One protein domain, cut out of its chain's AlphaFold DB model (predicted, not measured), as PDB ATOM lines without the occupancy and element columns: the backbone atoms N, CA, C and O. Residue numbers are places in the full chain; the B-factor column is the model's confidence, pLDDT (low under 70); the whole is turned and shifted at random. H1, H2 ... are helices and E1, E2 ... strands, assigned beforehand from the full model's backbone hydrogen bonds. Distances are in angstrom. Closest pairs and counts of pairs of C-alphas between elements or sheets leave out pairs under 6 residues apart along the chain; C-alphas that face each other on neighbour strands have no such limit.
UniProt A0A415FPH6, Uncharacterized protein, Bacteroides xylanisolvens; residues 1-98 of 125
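This is residues 1 to 98 of the 125 residues of an uncharacterized protein of Bacteroides xylanisolvens (UniProt A0A415FPH6). One helix, H1, packs over one face of a twisted sheet of four strands, in two layers; the turn of the long hairpin E1 and E2, residues 14 to 23, makes one end of the longest axis. The 98 printed residues hold, in order, E1, E2, H1, E3 and E4; the antiparallel sheet runs E2, E1, E4, E3, and the class is mixed. The whole is only just loose, close to compact, with a radius of gyration of the C-alphas of 15.2 A and spans of 47 by 36 by 24 A.

E1, residues 2 to 13, and E2, residues 24 to 34, form an antiparallel hairpin; N 8 and O 29, 2.9 A apart, are within hydrogen-bond range. H1, residues 37 to 52, is on the sheet at a height of 8.3 A, over E1, along the strands at 13 degrees to E1 on the local plane; their closest C-alphas, of Glu 4 and Leu 37, are 6.2 A apart. In H1, 11 of 12 O i to N i+4 pairs are within range. E3, residues 75 to 77, and E4, residues 87 to 96, form a hairpin, with N 76 and O 90 at 2.9 A. E4 is also antiparallel to E1, with N 7 and O 91 at 2.9 A.

E1 spans 35.2 A from C-alpha 2 at (220.272, 257.076, 171.962), E2 30.7 A, H1 22.1 A, E3 6.6 A, and E4 28.0 A to C-alpha 96 at (224.308, 258.071, 174.492).

The farthest C-alphas, of Ser 19 and Gly 70, are 49.8 A apart. The printed part has no cut; H1 to E3 is a long link, residues 53 to 74. Residue 20 alone has pLDDT under 70.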
ATOM      1  N   MET A   1     223.848 256.495 168.725       76.19
ATOM      2  CA  MET A   1     222.429 256.078 168.923       76.19
ATOM      3  C   MET A   1     222.015 256.396 170.355       76.19
ATOM      4  O   MET A   1     222.856 256.264 171.238       76.19
ATOM      5  N   GLN A   2     220.774 256.827 170.602       89.19
ATOM      6  CA  GLN A   2     220.272 257.076 171.962       89.19
ATOM      7  C   GLN A   2     219.374 255.916 172.401       89.19
ATOM      8  O   GLN A   2     218.539 255.475 171.619       89.19
ATOM      9  N   LYS A   3     219.567 255.431 173.627       95.62
ATOM     10  CA  LYS A   3     218.675 254.476 174.301       95.62
ATOM     11  C   LYS A   3     218.256 255.044 175.652       95.62
ATOM     12  O   LYS A   3     218.798 256.050 176.103       95.62
ATOM     13  N   GLU A   4     217.313 254.398 176.313       97.50
ATOM     14  CA  GLU A   4     216.734 254.845 177.575       97.50
ATOM     15  C   GLU A   4     216.868 253.731 178.619       97.50
ATOM     16  O   GLU A   4     216.306 252.650 178.461       97.50
ATOM     17  N   LEU A   5     217.642 253.971 179.677       98.06
ATOM     18  CA  LEU A   5     217.849 253.033 180.780       98.06
ATOM     19  C   LEU A   5     216.844 253.316 181.894       98.06
ATOM     20  O   LEU A   5     216.844 254.410 182.458       98.06
ATOM     21  N   LEU A   6     216.014 252.328 182.222       98.31
ATOM     22  CA  LEU A   6     215.123 252.366 183.377       98.31
ATOM     23  C   LEU A   6     215.781 251.652 184.559       98.31
ATOM     24  O   LEU A   6     216.077 250.458 184.490       98.31
ATOM     25  N   GLU A   7     215.937 252.371 185.662       98.50
ATOM     26  CA  GLU A   7     216.509 251.867 186.909       98.50
ATOM     27  C   GLU A   7     215.617 252.203 188.099       98.50
ATOM     28  O   GLU A   7     214.853 253.169 188.072       98.50
ATOM     29  N   ILE A   8     215.749 251.420 189.167       98.00
ATOM     30  CA  ILE A   8     215.157 251.730 190.468       98.00
ATOM     31  C   ILE A   8     216.240 251.622 191.526       98.00
ATOM     32  O   ILE A   8     216.821 250.556 191.725       98.00
ATOM     33  N   GLU A   9     216.485 252.724 192.220       98.19
ATOM     34  CA  GLU A   9     217.292 252.748 193.434       98.19
ATOM     35  C   GLU A   9     216.374 252.634 194.651       98.19
ATOM     36  O   GLU A   9     215.499 253.473 194.848       98.19
ATOM     37  N   PHE A  10     216.593 251.635 195.498       97.25
ATOM     38  CA  PHE A  10     215.984 251.535 196.820       97.25
ATOM     39  C   PHE A  10     216.955 252.066 197.861       97.25
ATOM     40  O   PHE A  10     218.101 251.628 197.905       97.25
ATOM     41  N   ARG A  11     216.490 252.962 198.729       96.00
ATOM     42  CA  ARG A  11     217.225 253.472 199.887       96.00
ATOM     43  C   ARG A  11     216.531 253.025 201.159       96.00
ATOM     44  O   ARG A  11     215.331 253.246 201.325       96.00
ATOM     45  N   TYR A  12     217.282 252.395 202.045       94.81
ATOM     46  CA  TYR A  12     216.770 251.805 203.276       94.81
ATOM     47  C   TYR A  12     217.844 251.830 204.357       94.81
ATOM     48  O   TYR A  12     218.986 252.214 204.106       94.81
ATOM     49  N   HIS A  13     217.464 251.425 205.565       92.56
ATOM     50  CA  HIS A  13     218.413 251.202 206.644       92.56
ATOM     51  C   HIS A  13     218.525 249.707 206.930       92.56
ATOM     52  O   HIS A  13     217.505 249.019 206.968       92.56
ATOM     53  N   ASP A  14     219.745 249.224 207.139       90.31
ATOM     54  CA  ASP A  14     220.022 247.842 207.538       90.31
ATOM     55  C   ASP A  14     220.924 247.802 208.781       90.31
ATOM     56  O   ASP A  14     221.438 248.827 209.251       90.31
ATOM     57  N   ARG A  15     221.092 246.607 209.351       88.44
ATOM     58  CA  ARG A  15     221.943 246.373 210.511       88.44
ATOM     59  C   ARG A  15     223.387 246.794 210.191       88.44
ATOM     60  O   ARG A  15     223.967 246.302 209.225       88.44
ATOM     61  N   PRO A  16     224.015 247.611 211.050       84.12
ATOM     62  CA  PRO A  16     225.410 247.986 210.880       84.12
ATOM     63  C   PRO A  16     226.334 246.758 211.035       84.12
ATOM     64  O   PRO A  16     226.202 245.995 211.995       84.12
ATOM     65  N   ILE A  17     227.282 246.567 210.107       78.88
ATOM     66  CA  ILE A  17     228.291 245.488 210.134       78.88
ATOM     67  C   ILE A  17     229.688 246.073 210.401       78.88
ATOM     68  O   ILE A  17     230.231 246.777 209.554       78.88
ATOM     69  N   GLY A  18     230.292 245.777 211.560       76.38
ATOM     70  CA  GLY A  18     231.631 246.259 211.952       76.38
ATOM     71  C   GLY A  18     231.619 247.302 213.082       76.38
ATOM     72  O   GLY A  18     230.595 247.491 213.733       76.38
ATOM     73  N   SER A  19     232.758 247.961 213.345       73.69
ATOM     74  CA  SER A  19     232.906 248.880 214.493       73.69
ATOM     75  C   SER A  19     232.368 250.300 214.258       73.69
ATOM     76  O   SER A  19     231.965 250.940 215.223       73.69
ATOM     77  N   CYS A  20     232.297 250.766 213.002       63.50
ATOM     78  CA  CYS A  20     231.713 252.064 212.619       63.50
ATOM     79  C   CYS A  20     230.875 251.980 211.321       63.50
ATOM     80  O   CYS A  20     231.258 252.583 210.316       63.50
ATOM     81  N   PRO A  21     229.767 251.220 211.265       71.25
ATOM     82  CA  PRO A  21     229.104 250.964 209.990       71.25
ATOM     83  C   PRO A  21     228.033 252.016 209.706       71.25
ATOM     84  O   PRO A  21     227.250 252.372 210.590       71.25
ATOM     85  N   ALA A  22     227.963 252.477 208.457       77.44
ATOM     86  CA  ALA A  22     226.810 253.230 207.985       77.44
ATOM     87  C   ALA A  22     225.569 252.329 208.044       77.44
ATOM     88  O   ALA A  22     225.601 251.186 207.592       77.44
ATOM     89  N   THR A  23     224.480 252.842 208.613       84.81
ATOM     90  CA  THR A  23     223.185 252.150 208.619       84.81
ATOM     91  C   THR A  23     222.407 252.400 207.337       84.81
ATOM     92  O   THR A  23     221.494 251.642 207.039       84.81
ATOM     93  N   SER A  24     222.744 253.448 206.579       88.31
ATOM     94  CA  SER A  24     222.123 253.757 205.295       88.31
ATOM     95  C   SER A  24     222.659 252.843 204.196       88.31
ATOM     96  O   SER A  24     223.865 252.729 203.971       88.31
ATOM     97  N   CYS A  25     221.743 252.208 203.479       90.81
ATOM     98  CA  CYS A  25     222.035 251.331 202.358       90.81
ATOM     99  C   CYS A  25     221.274 251.799 201.121       90.81
ATOM    100  O   CYS A  25     220.158 252.321 201.209       90.81
ATOM    101  N   SER A  26     221.871 251.568 199.956       94.12
ATOM    102  CA  SER A  26     221.181 251.694 198.684       94.12
ATOM    103  C   SER A  26     221.405 250.461 197.820       94.12
ATOM    104  O   SER A  26     222.456 249.821 197.862       94.12
ATOM    105  N   LYS A  27     220.385 250.109 197.041       96.44
ATOM    106  CA  LYS A  27     220.458 249.053 196.035       96.44
ATOM    107  C   LYS A  27     219.799 249.540 194.759       96.44
ATOM    108  O   LYS A  27     218.604 249.817 194.758       96.44
ATOM    109  N   THR A  28     220.567 249.584 193.681       97.69
ATOM    110  CA  THR A  28     220.062 249.931 192.351       97.69
ATOM    111  C   THR A  28     219.899 248.673 191.518       97.69
ATOM    112  O   THR A  28     220.781 247.815 191.499       97.69
ATOM    113  N   ILE A  29     218.763 248.561 190.840       97.50
ATOM    114  CA  ILE A  29     218.508 247.525 189.842       97.50
ATOM    115  C   ILE A  29     218.179 248.178 188.502       97.50
ATOM    116  O   ILE A  29     217.441 249.163 188.453       97.50
ATOM    117  N   ALA A  30     218.705 247.609 187.421       98.00
ATOM    118  CA  ALA A  30     218.288 247.944 186.068       98.00
ATOM    119  C   ALA A  30     217.072 247.092 185.698       98.00
ATOM    120  O   ALA A  30     217.107 245.868 185.811       98.00
ATOM    121  N   ILE A  31     215.997 247.749 185.272       97.88
ATOM    122  CA  ILE A  31     214.759 247.097 184.833       97.88
ATOM    123  C   ILE A  31     214.832 246.778 183.341       97.88
ATOM    124  O   ILE A  31     214.385 245.719 182.909       97.88
ATOM    125  N   GLY A  32     215.415 247.679 182.547       97.31
ATOM    126  CA  GLY A  32     215.570 247.473 181.113       97.31
ATOM    127  C   GLY A  32     216.251 248.637 180.406       97.31
ATOM    128  O   GLY A  32     216.357 249.739 180.947       97.31
ATOM    129  N   ILE A  33     216.699 248.370 179.181       97.81
ATOM    130  CA  ILE A  33     217.202 249.367 178.236       97.81
ATOM    131  C   ILE A  33     216.253 249.361 177.039       97.81
ATOM    132  O   ILE A  33     216.002 248.305 176.462       97.81
ATOM    133  N   PHE A  34     215.748 250.532 176.674       97.38
ATOM    134  CA  PHE A  34     214.735 250.715 175.636       97.38
ATOM    135  C   PHE A  34     215.266 251.587 174.504       97.38
ATOM    136  O   PHE A  34     216.162 252.405 174.718       97.38
ATOM    137  N   ASP A  35     214.717 251.427 173.303       95.94
ATOM    138  CA  ASP A  35     215.134 252.219 172.144       95.94
ATOM    139  C   ASP A  35     214.481 253.603 172.140       95.94
ATOM    140  O   ASP A  35     215.071 254.568 171.653       95.94
ATOM    141  N   THR A  36     213.289 253.719 172.729       96.62
ATOM    142  CA  THR A  36     212.524 254.969 172.774       96.62
ATOM    143  C   THR A  36     212.104 255.352 174.192       96.62
ATOM    144  O   THR A  36     211.986 254.518 175.097       96.62
ATOM    145  N   LEU A  37     211.838 256.645 174.389       96.88
ATOM    146  CA  LEU A  37     211.317 257.158 175.654       96.88
ATOM    147  C   LEU A  37     209.899 256.643 175.921       96.88
ATOM    148  O   LEU A  37     209.554 256.361 177.064       96.88
ATOM    149  N   GLU A  38     209.083 256.499 174.884       97.44
ATOM    150  CA  GLU A  38     207.716 255.987 174.953       97.44
ATOM    151  C   GLU A  38     207.678 254.563 175.521       97.44
ATOM    152  O   GLU A  38     206.880 254.270 176.417       97.44
ATOM    153  N   GLU A  39     208.571 253.692 175.047       97.94
ATOM    154  CA  GLU A  39     208.726 252.329 175.560       97.94
ATOM    155  C   GLU A  39     209.184 252.326 177.018       97.94
ATOM    156  O   GLU A  39     208.577 251.643 177.847       97.94
ATOM    157  N   ALA A  40     210.195 253.138 177.350       98.00
ATOM    158  CA  ALA A  40     210.696 253.257 178.716       98.00
ATOM    159  C   ALA A  40     209.620 253.780 179.684       98.00
ATOM    160  O   ALA A  40     209.491 253.271 180.796       98.00
ATOM    161  N   VAL A  41     208.807 254.755 179.264       98.06
ATOM    162  CA  VAL A  41     207.683 255.295 180.048       98.06
ATOM    163  C   VAL A  41     206.607 254.231 180.261       98.06
ATOM    164  O   VAL A  41     206.105 254.086 181.377       98.06
ATOM    165  N   LYS A  42     206.258 253.462 179.221       98.12
ATOM    166  CA  LYS A  42     205.284 252.368 179.333       98.12
ATOM    167  C   LYS A  42     205.774 251.302 180.314       98.12
ATOM    168  O   LYS A  42     205.052 250.968 181.249       98.12
ATOM    169  N   ALA A  43     207.002 250.816 180.139       98.06
ATOM    170  CA  ALA A  43     207.600 249.818 181.025       98.06
ATOM    171  C   ALA A  43     207.764 250.343 182.461       98.06
ATOM    172  O   ALA A  43     207.458 249.634 183.421       98.06
ATOM    173  N   GLY A  44     208.174 251.604 182.619       97.69
ATOM    174  CA  GLY A  44     208.283 252.273 183.913       97.69
ATOM    175  C   GLY A  44     206.951 252.316 184.651       97.69
ATOM    176  O   GLY A  44     206.885 251.940 185.817       97.69
ATOM    177  N   ASN A  45     205.870 252.685 183.964       97.81
ATOM    178  CA  ASN A  45     204.538 252.739 184.566       97.81
ATOM    179  C   ASN A  45     203.967 251.351 184.904       97.81
ATOM    180  O   ASN A  45     203.286 251.221 185.917       97.81
ATOM    181  N   GLU A  46     204.266 250.306 184.125       97.31
ATOM    182  CA  GLU A  46     203.949 248.924 184.529       97.31
ATOM    183  C   GLU A  46     204.742 248.505 185.774       97.31
ATOM    184  O   GLU A  46     204.196 247.903 186.695       97.31
ATOM    185  N   THR A  47     206.011 248.906 185.858       96.56
ATOM    186  CA  THR A  47     206.861 248.627 187.023       96.56
ATOM    187  C   THR A  47     206.351 249.329 188.288       96.56
ATOM    188  O   THR A  47     206.401 248.760 189.379       96.56
ATOM    189  N   LEU A  48     205.785 250.534 188.157       96.69
ATOM    190  CA  LEU A  48     205.148 251.244 189.270       96.69
ATOM    191  C   LEU A  48     203.921 250.508 189.826       96.69
ATOM    192  O   LEU A  48     203.657 250.620 191.021       96.69
ATOM    193  N   LYS A  49     203.200 249.720 189.012       96.25
ATOM    194  CA  LYS A  49     202.092 248.887 189.514       96.25
ATOM    195  C   LYS A  49     202.603 247.813 190.469       96.25
ATOM    196  O   LYS A  49     202.048 247.671 191.552       96.25
ATOM    197  N   VAL A  50     203.708 247.152 190.126       95.88
ATOM    198  CA  VAL A  50     204.361 246.178 191.019       95.88
ATOM    199  C   VAL A  50     204.858 246.863 192.294       95.88
ATOM    200  O   VAL A  50     204.645 246.365 193.395       95.88
ATOM    201  N   LEU A  51     205.463 248.054 192.181       94.88
ATOM    202  CA  LEU A  51     205.859 248.829 193.364       94.88
ATOM    203  C   LEU A  51     204.661 249.193 194.248       94.88
ATOM    204  O   LEU A  51     204.798 249.173 195.468       94.88
ATOM    205  N   SER A  52     203.497 249.486 193.664       94.62
ATOM    206  CA  SER A  52     202.294 249.865 194.415       94.62
ATOM    207  C   SER A  52     201.730 248.752 195.307       94.62
ATOM    208  O   SER A  52     201.003 249.047 196.252       94.62
ATOM    209  N   GLU A  53     202.116 247.493 195.078       95.56
ATOM    210  CA  GLU A  53     201.762 246.362 195.950       95.56
ATOM    211  C   GLU A  53     202.479 246.423 197.311       95.56
ATOM    212  O   GLU A  53     202.015 245.847 198.298       95.56
ATOM    213  N   HIS A  54     203.608 247.136 197.385       95.00
ATOM    214  CA  HIS A  54     204.463 247.193 198.575       95.00
ATOM    215  C   HIS A  54     204.724 248.610 199.092       95.00
ATOM    216  O   HIS A  54     204.990 248.784 200.283       95.00
ATOM    217  N   PHE A  55     204.657 249.611 198.218       94.62
ATOM    218  CA  PHE A  55     204.951 251.008 198.506       94.62
ATOM    219  C   PHE A  55     203.726 251.883 198.278       94.62
ATOM    220  O   PHE A  55     202.906 251.634 197.399       94.62
ATOM    221  N   GLN A  56     203.647 252.980 199.025       91.38
ATOM    222  CA  GLN A  56     202.704 254.040 198.699       91.38
ATOM    223  C   GLN A  56     203.149 254.733 197.403       91.38
ATOM    224  O   GLN A  56     204.192 255.387 197.363       91.38
ATOM    225  N   VAL A  57     202.338 254.601 196.354       91.31
ATOM    226  CA  VAL A  57     202.507 255.280 195.063       91.31
ATOM    227  C   VAL A  57     201.254 256.117 194.826       91.31
ATOM    228  O   VAL A  57     200.146 255.577 194.841       91.31
ATOM    229  N   ARG A  58     201.387 257.439 194.679       91.38
ATOM    230  CA  ARG A  58     200.230 258.309 194.415       91.38
ATOM    231  C   ARG A  58     199.849 258.210 192.939       91.38
ATOM    232  O   ARG A  58     200.688 257.947 192.088       91.38
ATOM    233  N   SER A  59     198.588 258.479 192.618       87.06
ATOM    234  CA  SER A  59     198.071 258.411 191.240       87.06
ATOM    235  C   SER A  59     198.804 259.323 190.248       87.06
ATOM    236  O   SER A  59     198.833 259.044 189.048       87.06
ATOM    237  N   ASP A  60     199.385 260.416 190.741       89.44
ATOM    238  CA  ASP A  60     200.119 261.385 189.927       89.44
ATOM    239  C   ASP A  60     201.608 261.052 189.773       89.44
ATOM    240  O   ASP A  60     202.262 261.602 188.880       89.44
ATOM    241  N   ASP A  61     202.115 260.108 190.572       92.88
ATOM    242  CA  ASP A  61     203.496 259.635 190.549       92.88
ATOM    243  C   ASP A  61     203.669 258.637 189.405       92.88
ATOM    244  O   ASP A  61     203.541 257.425 189.571       92.88
ATOM    245  N   ARG A  62     203.917 259.151 188.204       96.25
ATOM    246  CA  ARG A  62     204.078 258.337 186.995       96.25
ATOM    247  C   ARG A  62     205.029 258.982 186.012       96.25
ATOM    248  O   ARG A  62     205.125 260.207 185.934       96.25
ATOM    249  N   PHE A  63     205.666 258.146 185.205       97.38
ATOM    250  CA  PHE A  63     206.466 258.610 184.086       97.38
ATOM    251  C   PHE A  63     205.558 259.172 182.994       97.38
ATOM    252  O   PHE A  63     204.489 258.619 182.702       97.38
ATOM    253  N   LYS A  64     206.000 260.258 182.360       96.88
ATOM    254  CA  LYS A  64     205.281 260.907 181.259       96.88
ATOM    255  C   LYS A  64     206.266 261.310 180.179       96.88
ATOM    256  O   LYS A  64     207.284 261.928 180.462       96.88
ATOM    257  N   VAL A  65     205.914 261.036 178.925       96.38
ATOM    258  CA  VAL A  65     206.665 261.547 177.766       96.38
ATOM    259  C   VAL A  65     206.581 263.076 177.709       96.38
ATOM    260  O   VAL A  65     207.552 263.742 177.378       96.38
ATOM    261  N   ARG A  66     205.421 263.640 178.070       94.06
ATOM    262  CA  ARG A  66     205.172 265.084 178.135       94.06
ATOM    263  C   ARG A  66     204.635 265.444 179.516       94.06
ATOM    264  O   ARG A  66     203.445 265.285 179.782       94.06
ATOM    265  N   GLY A  67     205.538 265.850 180.393       90.50
ATOM    266  CA  GLY A  67     205.256 266.397 181.712       90.50
ATOM    267  C   GLY A  67     205.078 267.914 181.672       90.50
ATOM    268  O   GLY A  67     204.590 268.489 180.690       90.50
ATOM    269  N   LEU A  68     205.457 268.571 182.766       87.50
ATOM    270  CA  LEU A  68     205.310 270.016 182.918       87.50
ATOM    271  C   LEU A  68     206.151 270.765 181.864       87.50
ATOM    272  O   LEU A  68     207.306 270.436 181.630       87.50
ATOM    273  N   PHE A  69     205.570 271.772 181.206       87.81
ATOM    274  CA  PHE A  69     206.217 272.528 180.115       87.81
ATOM    275  C   PHE A  69     206.697 271.675 178.922       87.81
ATOM    276  O   PHE A  69     207.559 272.102 178.159       87.81
ATOM    277  N   GLY A  70     206.137 270.475 178.738       89.50
ATOM    278  CA  GLY A  70     206.494 269.580 177.637       89.50
ATOM    279  C   GLY A  70     207.787 268.792 177.856       89.50
ATOM    280  O   GLY A  70     208.166 268.024 176.973       89.50
ATOM    281  N   THR A  71     208.443 268.928 179.013       92.19
ATOM    282  CA  THR A  71     209.603 268.103 179.359       92.19
ATOM    283  C   THR A  71     209.150 266.749 179.909       92.19
ATOM    284  O   THR A  71     208.130 266.677 180.592       92.19
ATOM    285  N   PRO A  72     209.852 265.647 179.612       95.69
ATOM    286  CA  PRO A  72     209.479 264.341 180.140       95.69
ATOM    287  C   PRO A  72     209.634 264.225 181.663       95.69
ATOM    288  O   PRO A  72     210.685 264.565 182.212       95.69
ATOM    289  N   ASP A  73     208.646 263.618 182.322       96.50
ATOM    290  CA  ASP A  73     208.747 263.197 183.722       96.50
ATOM    291  C   ASP A  73     209.529 261.875 183.770       96.50
ATOM    292  O   ASP A  73     208.993 260.801 183.479       96.50
ATOM    293  N   ARG A  74     210.824 261.963 184.092       97.06
ATOM    294  CA  ARG A  74     211.789 260.842 184.075       97.06
ATOM    295  C   ARG A  74     212.145 260.293 185.454       97.06
ATOM    296  O   ARG A  74     212.986 259.404 185.539       97.06
ATOM    297  N   LEU A  75     211.557 260.826 186.519       97.06
ATOM    298  CA  LEU A  75     211.818 260.418 187.895       97.06
ATOM    299  C   LEU A  75     210.496 260.263 188.637       97.06
ATOM    300  O   LEU A  75     209.692 261.192 188.666       97.06
ATOM    301  N   VAL A  76     210.318 259.113 189.275       96.88
ATOM    302  CA  VAL A  76     209.199 258.825 190.168       96.88
ATOM    303  C   VAL A  76     209.761 258.304 191.485       96.88
ATOM    304  O   VAL A  76     210.579 257.383 191.503       96.88
ATOM    305  N   THR A  77     209.376 258.919 192.601       96.56
ATOM    306  CA  THR A  77     209.936 258.599 193.918       96.56
ATOM    307  C   THR A  77     208.934 258.854 195.031       96.56
ATOM    308  O   THR A  77     208.234 259.858 195.009       96.56
ATOM    309  N   ASN A  78     208.936 257.992 196.049       95.38
ATOM    310  CA  ASN A  78     208.188 258.195 197.290       95.38
ATOM    311  C   ASN A  78     209.007 258.898 198.390       95.38
ATOM    312  O   ASN A  78     208.663 258.789 199.566       95.38
ATOM    313  N   CYS A  79     210.104 259.591 198.058       91.25
ATOM    314  CA  CYS A  79     211.031 260.162 199.046       91.25
ATOM    315  C   CYS A  79     210.347 261.031 200.125       91.25
ATOM    316  O   CYS A  79     210.811 261.078 201.261       91.25
ATOM    317  N   CYS A  80     209.234 261.694 199.795       89.44
ATOM    318  CA  CYS A  80     208.484 262.553 200.720       89.44
ATOM    319  C   CYS A  80     207.379 261.819 201.513       89.44
ATOM    320  O   CYS A  80     206.676 262.442 202.304       89.44
ATOM    321  N   TYR A  81     207.177 260.524 201.269       91.75
ATOM    322  CA  TYR A  81     206.169 259.658 201.898       91.75
ATOM    323  C   TYR A  81     206.679 258.211 201.874       91.75
ATOM    324  O   TYR A  81     206.114 257.312 201.245       91.75
ATOM    325  N   THR A  82     207.817 258.003 202.537       92.12
ATOM    326  CA  THR A  82     208.498 256.708 202.547       92.12
ATOM    327  C   THR A  82     207.621 255.629 203.170       92.12
ATOM    328  O   THR A  82     206.862 255.859 204.113       92.12
ATOM    329  N   THR A  83     207.727 254.409 202.652       92.69
ATOM    330  CA  THR A  83     206.985 253.270 203.195       92.69
ATOM    331  C   THR A  83     207.890 252.535 204.168       92.69
ATOM    332  O   THR A  83     208.920 252.001 203.769       92.69
ATOM    333  N   LYS A  84     207.541 252.544 205.460       91.88
ATOM    334  CA  LYS A  84     208.353 251.941 206.538       91.88
ATOM    335  C   LYS A  84     209.809 252.446 206.570       91.88
ATOM    336  O   LYS A  84     210.722 251.689 206.878       91.88
ATOM    337  N   GLY A  85     210.039 253.715 206.222       92.12
ATOM    338  CA  GLY A  85     211.387 254.293 206.158       92.12
ATOM    339  C   GLY A  85     212.213 253.866 204.938       92.12
ATOM    340  O   GLY A  85     213.403 254.167 204.887       92.12
ATOM    341  N   ILE A  86     211.598 253.191 203.960       95.06
ATOM    342  CA  ILE A  86     212.217 252.807 202.689       95.06
ATOM    343  C   ILE A  86     211.742 253.764 201.592       95.06
ATOM    344  O   ILE A  86     210.536 253.968 201.391       95.06
ATOM    345  N   ALA A  87     212.703 254.339 200.875       96.69
ATOM    346  CA  ALA A  87     212.469 255.165 199.701       96.69
ATOM    347  C   ALA A  87     212.866 254.409 198.427       96.69
ATOM    348  O   ALA A  87     213.819 253.633 198.438       96.69
ATOM    349  N   TYR A  88     212.179 254.670 197.322       97.12
ATOM    350  CA  TYR A  88     212.611 254.261 195.991       97.12
ATOM    351  C   TYR A  88     212.761 255.481 195.079       97.12
ATOM    352  O   TYR A  88     212.077 256.493 195.247       97.12
ATOM    353  N   PHE A  89     213.642 255.374 194.093       97.81
ATOM    354  CA  PHE A  89     213.851 256.347 193.028       97.81
ATOM    355  C   PHE A  89     213.854 255.584 191.708       97.81
ATOM    356  O   PHE A  89     214.866 255.005 191.319       97.81
ATOM    357  N   ALA A  90     212.704 255.551 191.043       97.81
ATOM    358  CA  ALA A  90     212.565 254.970 189.720       97.81
ATOM    359  C   ALA A  90     212.896 256.047 188.679       97.81
ATOM    360  O   ALA A  90     212.275 257.112 188.669       97.81
ATOM    361  N   LYS A  91     213.885 255.801 187.819       98.25
ATOM    362  CA  LYS A  91     214.460 256.812 186.925       98.25
ATOM    363  C   LYS A  91     214.665 256.274 185.512       98.25
ATOM    364  O   LYS A  91     215.158 255.165 185.345       98.25
ATOM    365  N   ILE A  92     214.363 257.103 184.510       98.25
ATOM    366  CA  ILE A  92     214.706 256.867 183.101       98.25
ATOM    367  C   ILE A  92     215.861 257.792 182.698       98.25
ATOM    368  O   ILE A  92     215.684 259.010 182.562       98.25
ATOM    369  N   THR A  93     217.040 257.217 182.481       97.62
ATOM    370  CA  THR A  93     218.260 257.936 182.093       97.62
ATOM    371  C   THR A  93     218.552 257.734 180.601       97.62
ATOM    372  O   THR A  93     218.685 256.588 180.171       97.62
ATOM    373  N   PRO A  94     218.712 258.810 179.807       96.44
ATOM    374  CA  PRO A  94     219.122 258.675 178.417       96.44
ATOM    375  C   PRO A  94     220.587 258.233 178.341       96.44
ATOM    376  O   PRO A  94     221.474 258.864 178.917       96.44
ATOM    377  N   LEU A  95     220.836 257.156 177.606       95.38
ATOM    378  CA  LEU A  95     222.160 256.633 177.302       95.38
ATOM    379  C   LEU A  95     222.558 257.048 175.888       95.38
ATOM    380  O   LEU A  95     221.872 256.726 174.914       95.38
ATOM    381  N   LYS A  96     223.689 257.743 175.776       90.88
ATOM    382  CA  LYS A  96     224.308 258.071 174.492       90.88
ATOM    383  C   LYS A  96     225.377 257.032 174.184       90.88
ATOM    384  O   LYS A  96     226.290 256.835 174.978       90.88
ATOM    385  N   PHE A  97     225.225 256.367 173.046       88.44
ATOM    386  CA  PHE A  97     226.236 255.473 172.496       88.44
ATOM    387  C   PHE A  97     226.927 256.194 171.349       88.44
ATOM    388  O   PHE A  97     226.306 256.415 170.298       88.44
ATOM    389  N   ASP A  98     228.181 256.552 171.595       89.69
ATOM    390  CA  ASP A  98     229.089 257.149 170.623       89.69
ATOM    391  C   ASP A  98     229.911 256.055 169.932       89.69
ATOM    392  O   ASP A  98     230.085 254.954 170.466       89.69
TER     393      ASP A  98